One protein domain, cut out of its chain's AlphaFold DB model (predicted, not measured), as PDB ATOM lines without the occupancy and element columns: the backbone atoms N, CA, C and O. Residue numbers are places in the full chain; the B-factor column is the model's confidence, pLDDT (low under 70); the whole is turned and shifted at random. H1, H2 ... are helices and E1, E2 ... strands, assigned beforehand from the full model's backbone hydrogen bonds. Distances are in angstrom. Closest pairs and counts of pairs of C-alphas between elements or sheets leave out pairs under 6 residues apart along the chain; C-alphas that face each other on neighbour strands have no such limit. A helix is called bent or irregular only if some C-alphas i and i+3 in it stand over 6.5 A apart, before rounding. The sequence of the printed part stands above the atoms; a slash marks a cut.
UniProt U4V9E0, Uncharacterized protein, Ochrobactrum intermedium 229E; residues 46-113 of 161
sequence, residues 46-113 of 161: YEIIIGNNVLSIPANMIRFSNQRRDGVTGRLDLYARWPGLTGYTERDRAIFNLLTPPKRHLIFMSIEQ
ATOM      1  N   TYR A  46     138.909 131.813 155.745       97.19
ATOM      2  CA  TYR A  46     138.454 130.644 156.490       97.19
ATOM      3  C   TYR A  46     138.378 129.445 155.552       97.19
ATOM      4  O   TYR A  46     137.884 129.563 154.425       97.19
ATOM      5  N   GLU A  47     138.846 128.303 156.037       97.62
ATOM      6  CA  GLU A  47     138.739 127.019 155.363       97.62
ATOM      7  C   GLU A  47     137.395 126.370 155.709       97.62
ATOM      8  O   GLU A  47     137.173 125.850 156.804       97.62
ATOM      9  N   ILE A  48     136.469 126.425 154.756       96.94
ATOM     10  CA  ILE A  48     135.118 125.895 154.891       96.94
ATOM     11  C   ILE A  48     135.019 124.592 154.103       96.94
ATOM     12  O   ILE A  48     135.242 124.564 152.892       96.94
ATOM     13  N   ILE A  49     134.623 123.518 154.776       96.50
ATOM     14  CA  ILE A  49     134.442 122.202 154.165       96.50
ATOM     15  C   ILE A  49     132.946 121.970 153.939       96.50
ATOM     16  O   ILE A  49     132.165 121.964 154.892       96.50
ATOM     17  N   ILE A  50     132.541 121.767 152.683       94.56
ATOM     18  CA  ILE A  50     131.150 121.490 152.293       94.56
ATOM     19  C   ILE A  50     131.104 120.205 151.466       94.56
ATOM     20  O   ILE A  50     131.575 120.153 150.323       94.56
ATOM     21  N   GLY A  51     130.521 119.148 152.036       90.25
ATOM     22  CA  GLY A  51     130.612 117.802 151.470       90.25
ATOM     23  C   GLY A  51     132.072 117.347 151.392       90.25
ATOM     24  O   GLY A  51     132.741 117.244 152.415       90.25
ATOM     25  N   ASN A  52     132.573 117.112 150.179       89.06
ATOM     26  CA  ASN A  52     133.969 116.737 149.917       89.06
ATOM     27  C   ASN A  52     134.817 117.891 149.352       89.06
ATOM     28  O   ASN A  52     135.934 117.657 148.899       89.06
ATOM     29  N   ASN A  53     134.289 119.118 149.338       91.50
ATOM     30  CA  ASN A  53     134.991 120.282 148.803       91.50
ATOM     31  C   ASN A  53     135.529 121.150 149.936       91.50
ATOM     32  O   ASN A  53     134.827 121.395 150.917       91.50
ATOM     33  N   VAL A  54     136.743 121.656 149.745       95.62
ATOM     34  CA  VAL A  54     137.385 122.627 150.630       95.62
ATOM     35  C   VAL A  54     137.368 123.985 149.937       95.62
ATOM     36  O   VAL A  54     137.795 124.107 148.789       95.62
ATOM     37  N   LEU A  55     136.842 124.997 150.617       95.50
ATOM     38  CA  LEU A  55     136.697 126.356 150.111       95.50
ATOM     39  C   LEU A  55     137.483 127.304 151.012       95.50
ATOM     40  O   LEU A  55     137.256 127.339 152.215       95.50
ATOM     41  N   SER A  56     138.360 128.113 150.425       96.75
ATOM     42  CA  SER A  56     139.064 129.182 151.137       96.75
ATOM     43  C   SER A  56     138.365 130.509 150.859       96.75
ATOM     44  O   SER A  56     138.527 131.074 149.776       96.75
ATOM     45  N   ILE A  57     137.578 131.002 151.818       96.94
ATOM     46  CA  ILE A  57     136.744 132.196 151.632       96.94
ATOM     47  C   ILE A  57     137.143 133.311 152.613       96.94
ATOM     48  O   ILE A  57     137.156 133.080 153.823       96.94
ATOM     49  N   PRO A  58     137.417 134.539 152.133       97.06
ATOM     50  CA  PRO A  58     137.669 135.695 152.992       97.06
ATOM     51  C   PRO A  58     136.486 136.044 153.906       97.06
ATOM     52  O   PRO A  58     135.329 136.057 153.480       97.06
ATOM     53  N   ALA A  59     136.764 136.423 155.154       96.62
ATOM     54  CA  ALA A  59     135.756 136.765 156.161       96.62
ATOM     55  C   ALA A  59     134.798 137.883 155.716       96.62
ATOM     56  O   ALA A  59     133.603 137.850 156.026       96.62
ATOM     57  N   ASN A  60     135.314 138.864 154.973       96.06
ATOM     58  CA  ASN A  60     134.549 139.974 154.414       96.06
ATOM     59  C   ASN A  60     133.618 139.581 153.256       96.06
ATOM     60  O   ASN A  60     132.787 140.392 152.853       96.06
ATOM     61  N   MET A  61     133.705 138.350 152.750       96.31
ATOM     62  CA  MET A  61     132.768 137.775 151.777       96.31
ATOM     63  C   MET A  61     131.745 136.833 152.424       96.31
ATOM     64  O   MET A  61     130.775 136.454 151.771       96.31
ATOM     65  N   ILE A  62     131.912 136.482 153.703       96.00
ATOM     66  CA  ILE A  62     130.964 135.651 154.458       96.00
ATOM     67  C   ILE A  62     129.911 136.550 155.108       96.00
ATOM     68  O   ILE A  62     130.231 137.450 155.899       96.00
ATOM     69  N   ARG A  63     128.638 136.299 154.781       92.50
ATOM     70  CA  ARG A  63     127.513 137.157 155.169       92.50
ATOM     71  C   ARG A  63     127.239 137.100 156.667       92.50
ATOM     72  O   ARG A  63     127.101 138.145 157.300       92.50
ATOM     73  N   PHE A  64     127.160 135.899 157.232       91.56
ATOM     74  CA  PHE A  64     126.798 135.715 158.632       91.56
ATOM     75  C   PHE A  64     128.035 135.481 159.499       91.56
ATOM     76  O   PHE A  64     128.885 134.648 159.200       91.56
ATOM     77  N   SER A  65     128.141 136.219 160.605       90.38
ATOM     78  CA  SER A  65     129.293 136.138 161.511       90.38
ATOM     79  C   SER A  65     129.486 134.745 162.112       90.38
ATOM     80  O   SER A  65     130.620 134.318 162.295       90.38
ATOM     81  N   ASN A  66     128.403 134.005 162.360       89.50
ATOM     82  CA  ASN A  66     128.447 132.629 162.862       89.50
ATOM     83  C   ASN A  66     129.004 131.607 161.846       89.50
ATOM     84  O   ASN A  66     129.333 130.490 162.243       89.50
ATOM     85  N   GLN A  67     129.118 131.975 160.564       93.31
ATOM     86  CA  GLN A  67     129.733 131.165 159.506       93.31
ATOM     87  C   GLN A  67     131.219 131.509 159.278       93.31
ATOM     88  O   GLN A  67     131.874 130.853 158.474       93.31
ATOM     89  N   ARG A  68     131.778 132.513 159.972       94.44
ATOM     90  CA  ARG A  68     133.196 132.917 159.871       94.44
ATOM     91  C   ARG A  68     134.077 132.083 160.800       94.44
ATOM     92  O   ARG A  68     134.571 132.581 161.809       94.44
ATOM     93  N   ARG A  69     134.191 130.796 160.503       95.00
ATOM     94  CA  ARG A  69     134.990 129.840 161.272       95.00
ATOM     95  C   ARG A  69     135.415 128.698 160.372       95.00
ATOM     96  O   ARG A  69     134.646 128.313 159.496       95.00
ATOM     97  N   ASP A  70     136.586 128.145 160.630       96.56
ATOM     98  CA  ASP A  70     137.048 126.960 159.918       96.56
ATOM     99  C   ASP A  70     136.184 125.740 160.261       96.56
ATOM    100  O   ASP A  70     135.618 125.637 161.359       96.56
ATOM    101  N   GLY A  71     136.100 124.801 159.321       95.69
ATOM    102  CA  GLY A  71     135.513 123.483 159.538       95.69
ATOM    103  C   GLY A  71     134.331 123.149 158.635       95.69
ATOM    104  O   GLY A  71     134.103 123.748 157.585       95.69
ATOM    105  N   VAL A  72     133.590 122.118 159.041       95.69
ATOM    106  CA  VAL A  72     132.548 121.495 158.218       95.69
ATOM    107  C   VAL A  72     131.211 122.218 158.381       95.69
ATOM    108  O   VAL A  72     130.732 122.424 159.497       95.69
ATOM    109  N   THR A  73     130.572 122.553 157.260       95.12
ATOM    110  CA  THR A  73     129.206 123.093 157.217       95.12
ATOM    111  C   THR A  73     128.435 122.546 156.016       95.12
ATOM    112  O   THR A  73     129.001 122.275 154.962       95.12
ATOM    113  N   GLY A  74     127.115 122.404 156.153       91.50
ATOM    114  CA  GLY A  74     126.243 122.020 155.035       91.50
ATOM    115  C   GLY A  74     125.914 123.179 154.087       91.50
ATOM    116  O   GLY A  74     125.494 122.945 152.955       91.50
ATOM    117  N   ARG A  75     126.100 124.422 154.552       94.12
ATOM    118  CA  ARG A  75     125.766 125.652 153.828       94.12
ATOM    119  C   ARG A  75     126.680 126.805 154.231       94.12
ATOM    120  O   ARG A  75     126.986 126.972 155.415       94.12
ATOM    121  N   LEU A  76     127.050 127.625 153.255       96.31
ATOM    122  CA  LEU A  76     127.782 128.872 153.430       96.31
ATOM    123  C   LEU A  76     127.092 129.990 152.647       96.31
ATOM    124  O   LEU A  76     126.887 129.862 151.441       96.31
ATOM    125  N   ASP A  77     126.754 131.088 153.321       95.75
ATOM    126  CA  ASP A  77     126.116 132.243 152.696       95.75
ATOM    127  C   ASP A  77     127.123 133.375 152.503       95.75
ATOM    128  O   ASP A  77     127.772 133.861 153.436       95.75
ATOM    129  N   LEU A  78     127.228 133.808 151.257       96.25
ATOM    130  CA  LEU A  78     128.174 134.790 150.778       96.25
ATOM    131  C   LEU A  78     127.461 136.011 150.216       96.25
ATOM    132  O   LEU A  78     126.274 136.012 149.873       96.25
ATOM    133  N   TYR A  79     128.241 137.065 150.094       94.94
ATOM    134  CA  TYR A  79     127.857 138.305 149.453       94.94
ATOM    135  C   TYR A  79     129.077 139.003 148.860       94.94
ATOM    136  O   TYR A  79     130.185 138.929 149.393       94.94
ATOM    137  N   ALA A  80     128.886 139.666 147.729       95.38
ATOM    138  CA  ALA A  80     129.978 140.341 147.051       95.38
ATOM    139  C   ALA A  80     129.478 141.551 146.271       95.38
ATOM    140  O   ALA A  80     128.375 141.550 145.716       95.38
ATOM    141  N   ARG A  81     130.321 142.580 146.206       94.06
ATOM    142  CA  ARG A  81     130.083 143.749 145.372       94.06
ATOM    143  C   ARG A  81     130.226 143.376 143.897       94.06
ATOM    144  O   ARG A  81     131.187 142.725 143.490       94.06
ATOM    145  N   TRP A  82     129.295 143.861 143.088       90.38
ATOM    146  CA  TRP A  82     129.294 143.763 141.637       90.38
ATOM    147  C   TRP A  82     129.497 145.142 140.991       90.38
ATOM    148  O   TRP A  82     128.846 146.099 141.407       90.38
ATOM    149  N   PRO A  83     130.314 145.283 139.936       88.81
ATOM    150  CA  PRO A  83     131.174 144.267 139.331       88.81
ATOM    151  C   PRO A  83     132.463 144.038 140.135       88.81
ATOM    152  O   PRO A  83     132.898 144.904 140.900       88.81
ATOM    153  N   GLY A  84     133.080 142.870 139.946       89.88
ATOM    154  CA  GLY A  84     134.396 142.524 140.505       89.88
ATOM    155  C   GLY A  84     134.392 141.479 141.625       89.88
ATOM    156  O   GLY A  84     135.460 140.994 141.972       89.88
ATOM    157  N   LEU A  85     133.223 141.112 142.159       93.31
ATOM    158  CA  LEU A  85     133.053 140.052 143.165       93.31
ATOM    159  C   LEU A  85     133.938 140.233 144.413       93.31
ATOM    160  O   LEU A  85     134.478 139.273 144.957       93.31
ATOM    161  N   THR A  86     134.070 141.471 144.895       94.44
ATOM    162  CA  THR A  86     134.879 141.785 146.083       94.44
ATOM    163  C   THR A  86     134.041 141.777 147.359       94.44
ATOM    164  O   THR A  86     132.881 142.193 147.346       94.44
ATOM    165  N   GLY A  87     134.635 141.352 148.476       93.81
ATOM    166  CA  GLY A  87     134.007 141.400 149.798       93.81
ATOM    167  C   GLY A  87     133.796 142.814 150.343       93.81
ATOM    168  O   GLY A  87     134.144 143.813 149.710       93.81
ATOM    169  N   TYR A  88     133.211 142.883 151.535       94.00
ATOM    170  CA  TYR A  88     132.955 144.130 152.244       94.00
ATOM    171  C   TYR A  88     134.246 144.913 152.515       94.00
ATOM    172  O   TYR A  88     135.270 144.356 152.917       94.00
ATOM    173  N   THR A  89     134.159 146.230 152.342       92.31
ATOM    174  CA  THR A  89     135.132 147.204 152.836       92.31
ATOM    175  C   THR A  89     134.372 148.401 153.403       92.31
ATOM    176  O   THR A  89     133.256 148.687 152.964       92.31
ATOM    177  N   GLU A  90     134.971 149.143 154.336       89.38
ATOM    178  CA  GLU A  90     134.326 150.340 154.903       89.38
ATOM    179  C   GLU A  90     134.020 151.393 153.819       89.38
ATOM    180  O   GLU A  90     132.998 152.074 153.877       89.38
ATOM    181  N   ARG A  91     134.860 151.479 152.775       89.62
ATOM    182  CA  ARG A  91     134.662 152.391 151.633       89.62
ATOM    183  C   ARG A  91     133.390 152.068 150.845       89.62
ATOM    184  O   ARG A  91     132.709 152.982 150.391       89.62
ATOM    185  N   ASP A  92     133.047 150.786 150.741       89.38
ATOM    186  CA  ASP A  92     131.887 150.292 149.993       89.38
ATOM    187  C   ASP A  92     130.652 150.063 150.888       89.38
ATOM    188  O   ASP A  92     129.654 149.489 150.444       89.38
ATOM    189  N   ARG A  93     130.674 150.523 152.151       89.00
ATOM    190  CA  ARG A  93     129.617 150.276 153.151       89.00
ATOM    191  C   ARG A  93     128.210 150.620 152.659       89.00
ATOM    192  O   ARG A  93     127.265 149.893 152.960       89.00
ATOM    193  N   ALA A  94     128.055 151.699 151.892       88.62
ATOM    194  CA  ALA A  94     126.756 152.110 151.354       88.62
ATOM    195  C   ALA A  94     126.121 151.039 150.446       88.62
ATOM    196  O   ALA A  94     124.905 150.860 150.474       88.62
ATOM    197  N   ILE A  95     126.936 150.292 149.694       89.31
ATOM    198  CA  ILE A  95     126.473 149.223 148.799       89.31
ATOM    199  C   ILE A  95     125.982 148.025 149.616       89.31
ATOM    200  O   ILE A  95     124.897 147.503 149.361       89.31
ATOM    201  N   PHE A  96     126.754 147.614 150.626       89.44
ATOM    202  CA  PHE A  96     126.418 146.472 151.486       89.44
ATOM    203  C   PHE A  96     125.210 146.737 152.392       89.44
ATOM    204  O   PHE A  96     124.438 145.820 152.661       89.44
ATOM    205  N   ASN A  97     124.984 148.000 152.755       87.38
ATOM    206  CA  ASN A  97     123.784 148.443 153.466       87.38
ATOM    207  C   ASN A  97     122.583 148.712 152.537       87.38
ATOM    208  O   ASN A  97     121.557 149.202 153.003       87.38
ATOM    209  N   LEU A  98     122.698 148.418 151.233       82.62
ATOM    210  CA  LEU A  98     121.650 148.630 150.224       82.62
ATOM    211  C   LEU A  98     121.146 150.086 150.146       82.62
ATOM    212  O   LEU A  98     120.008 150.339 149.754       82.62
ATOM    213  N   LEU A  99     122.008 151.052 150.479       79.50
ATOM    214  CA  LEU A  99     121.691 152.484 150.518       79.50
ATOM    215  C   LEU A  99     121.887 153.185 149.166       79.50
ATOM    216  O   LEU A  99     121.735 154.401 149.084       79.50
ATOM    217  N   THR A 100     122.195 152.445 148.095       73.44
ATOM    218  CA  THR A 100     122.382 152.977 146.734       73.44
ATOM    219  C   THR A 100     121.239 152.608 145.768       73.44
ATOM    220  O   THR A 100     121.440 151.801 144.856       73.44
ATOM    221  N   PRO A 101     120.027 153.183 145.895       71.44
ATOM    222  CA  PRO A 101     119.055 153.190 144.803       71.44
ATOM    223  C   PRO A 101     119.544 154.091 143.651       71.44
ATOM    224  O   PRO A 101     120.137 155.135 143.920       71.44
ATOM    225  N   PRO A 102     119.296 153.758 142.369       63.78
ATOM    226  CA  PRO A 102     118.562 152.593 141.860       63.78
ATOM    227  C   PRO A 102     119.452 151.380 141.519       63.78
ATOM    228  O   PRO A 102     118.932 150.314 141.194       63.78
ATOM    229  N   LYS A 103     120.785 151.513 141.564       65.44
ATOM    230  CA  LYS A 103     121.714 150.476 141.093       65.44
ATOM    231  C   LYS A 103     122.144 149.548 142.233       65.44
ATOM    232  O   LYS A 103     123.003 149.884 143.048       65.44
ATOM    233  N   ARG A 104     121.558 148.349 142.274       76.69
ATOM    234  CA  ARG A 104     121.956 147.291 143.211       76.69
ATOM    235  C   ARG A 104     123.237 146.624 142.715       76.69
ATOM    236  O   ARG A 104     123.229 145.873 141.749       76.69
ATOM    237  N   HIS A 105     124.332 146.920 143.403       88.81
ATOM    238  CA  HIS A 105     125.678 146.424 143.119       88.81
ATOM    239  C   HIS A 105     126.101 145.325 144.101       88.81
ATOM    240  O   HIS A 105     127.278 145.198 144.417       88.81
ATOM    241  N   LEU A 106     125.148 144.558 144.629       91.94
ATOM    242  CA  LEU A 106     125.400 143.530 145.631       91.94
ATOM    243  C   LEU A 106     124.754 142.220 145.190       91.94
ATOM    244  O   LEU A 106     123.559 142.185 144.896       91.94
ATOM    245  N   ILE A 107     125.555 141.162 145.154       91.81
ATOM    246  CA  ILE A 107     125.116 139.803 144.849       91.81
ATOM    247  C   ILE A 107     125.140 139.000 146.143       91.81
ATOM    248  O   ILE A 107     126.086 139.109 146.924       91.81
ATOM    249  N   PHE A 108     124.112 138.179 146.343       93.44
ATOM    250  CA  PHE A 108     124.049 137.180 147.403       93.44
ATOM    251  C   PHE A 108     124.204 135.799 146.786       93.44
ATOM    252  O   PHE A 108     123.610 135.518 145.747       93.44
ATOM    253  N   MET A 109     125.001 134.946 147.418       94.62
ATOM    254  CA  MET A 109     125.257 133.590 146.942       94.62
ATOM    255  C   MET A 109     125.174 132.626 148.117       94.62
ATOM    256  O   MET A 109     125.578 132.971 149.225       94.62
ATOM    257  N   SER A 110     124.698 131.412 147.873       94.00
ATOM    258  CA  SER A 110     124.721 130.337 148.861       94.00
ATOM    259  C   SER A 110     125.394 129.126 148.239       94.00
ATOM    260  O   SER A 110     125.067 128.736 147.120       94.00
ATOM    261  N   ILE A 111     126.357 128.557 148.955       93.19
ATOM    262  CA  ILE A 111     127.026 127.314 148.581       93.19
ATOM    263  C   ILE A 111     126.533 126.241 149.534       93.19
ATOM    264  O   ILE A 111     126.625 126.400 150.750       93.19
ATOM    265  N   GLU A 112     126.011 125.155 148.986       91.69
ATOM    266  CA  GLU A 112     125.427 124.057 149.748       91.69
ATOM    267  C   GLU A 112     126.020 122.725 149.310       91.69
ATOM    268  O   GLU A 112     126.515 122.572 148.187       91.69
ATOM    269  N   GLN A 113     125.969 121.745 150.210       87.25
ATOM    270  CA  GLN A 113     126.350 120.385 149.870       87.25
ATOM    271  C   GLN A 113     125.443 119.847 148.761       87.25
ATOM    272  O   GLN A 113     124.223 119.996 148.790       87.25
TER     273      GLN A 113
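AT A GLANCE: This is residues 46 to 113 of the 161 residues of an uncharacterized protein of Ochrobactrum intermedium 229E (UniProt U4V9E0). Two separate two-stranded ribbons and one short helix make a rod: E3 and E4 run along it, with the hairpin E1 E2 towards one end and H1 at the other. The printed part has 68 residues, in the order E1 E2 E3 H1 E4; both sheets are antiparallel. The class is mixed, helices and strands, with 32 residues in named elements, under half. It is only just compact, close to loose: radius of gyration of the C-alphas 12.8 A, spans 39 by 19 by 19 A.

IN THESE COORDINATES: Find C-alpha 46 at (138.454, 130.644, 156.490), where E1, residues 46 to 50, begins. E2 is residues 53 to 58, E3 75 to 81 at 20.4 A, H1 90 to 96. E4, residues 106 to 112, runs 19.9 A to C-alpha 112 at (125.427, 124.057, 149.748).

HOW THE PARTS SIT: In the hairpin E1 E2, look at N 48 and O 55, 2.8 A. Between antiparallel E3 and E4, N 78 and O 109 are 2.7 A apart. The closest C-alphas of E1 and E3, Ile 50 and Arg 75, are 7.0 A apart; those of H1 and E4, Ile 95 and Leu 106, 6.6 A. H1 is irregular, C-alphas 91 and 94 being 7.9 A apart; 1 of 3 O i to N i+4 and 3 of 4 O i to N i+3 pairs are within hydrogen-bond range.

THE WHOLE: C-alphas 52 and 102 are farthest apart, 39.8 A. The printed part has no cut; E2 to E3 is a long link. In this model, residues 102 to 103 are under pLDDT 70.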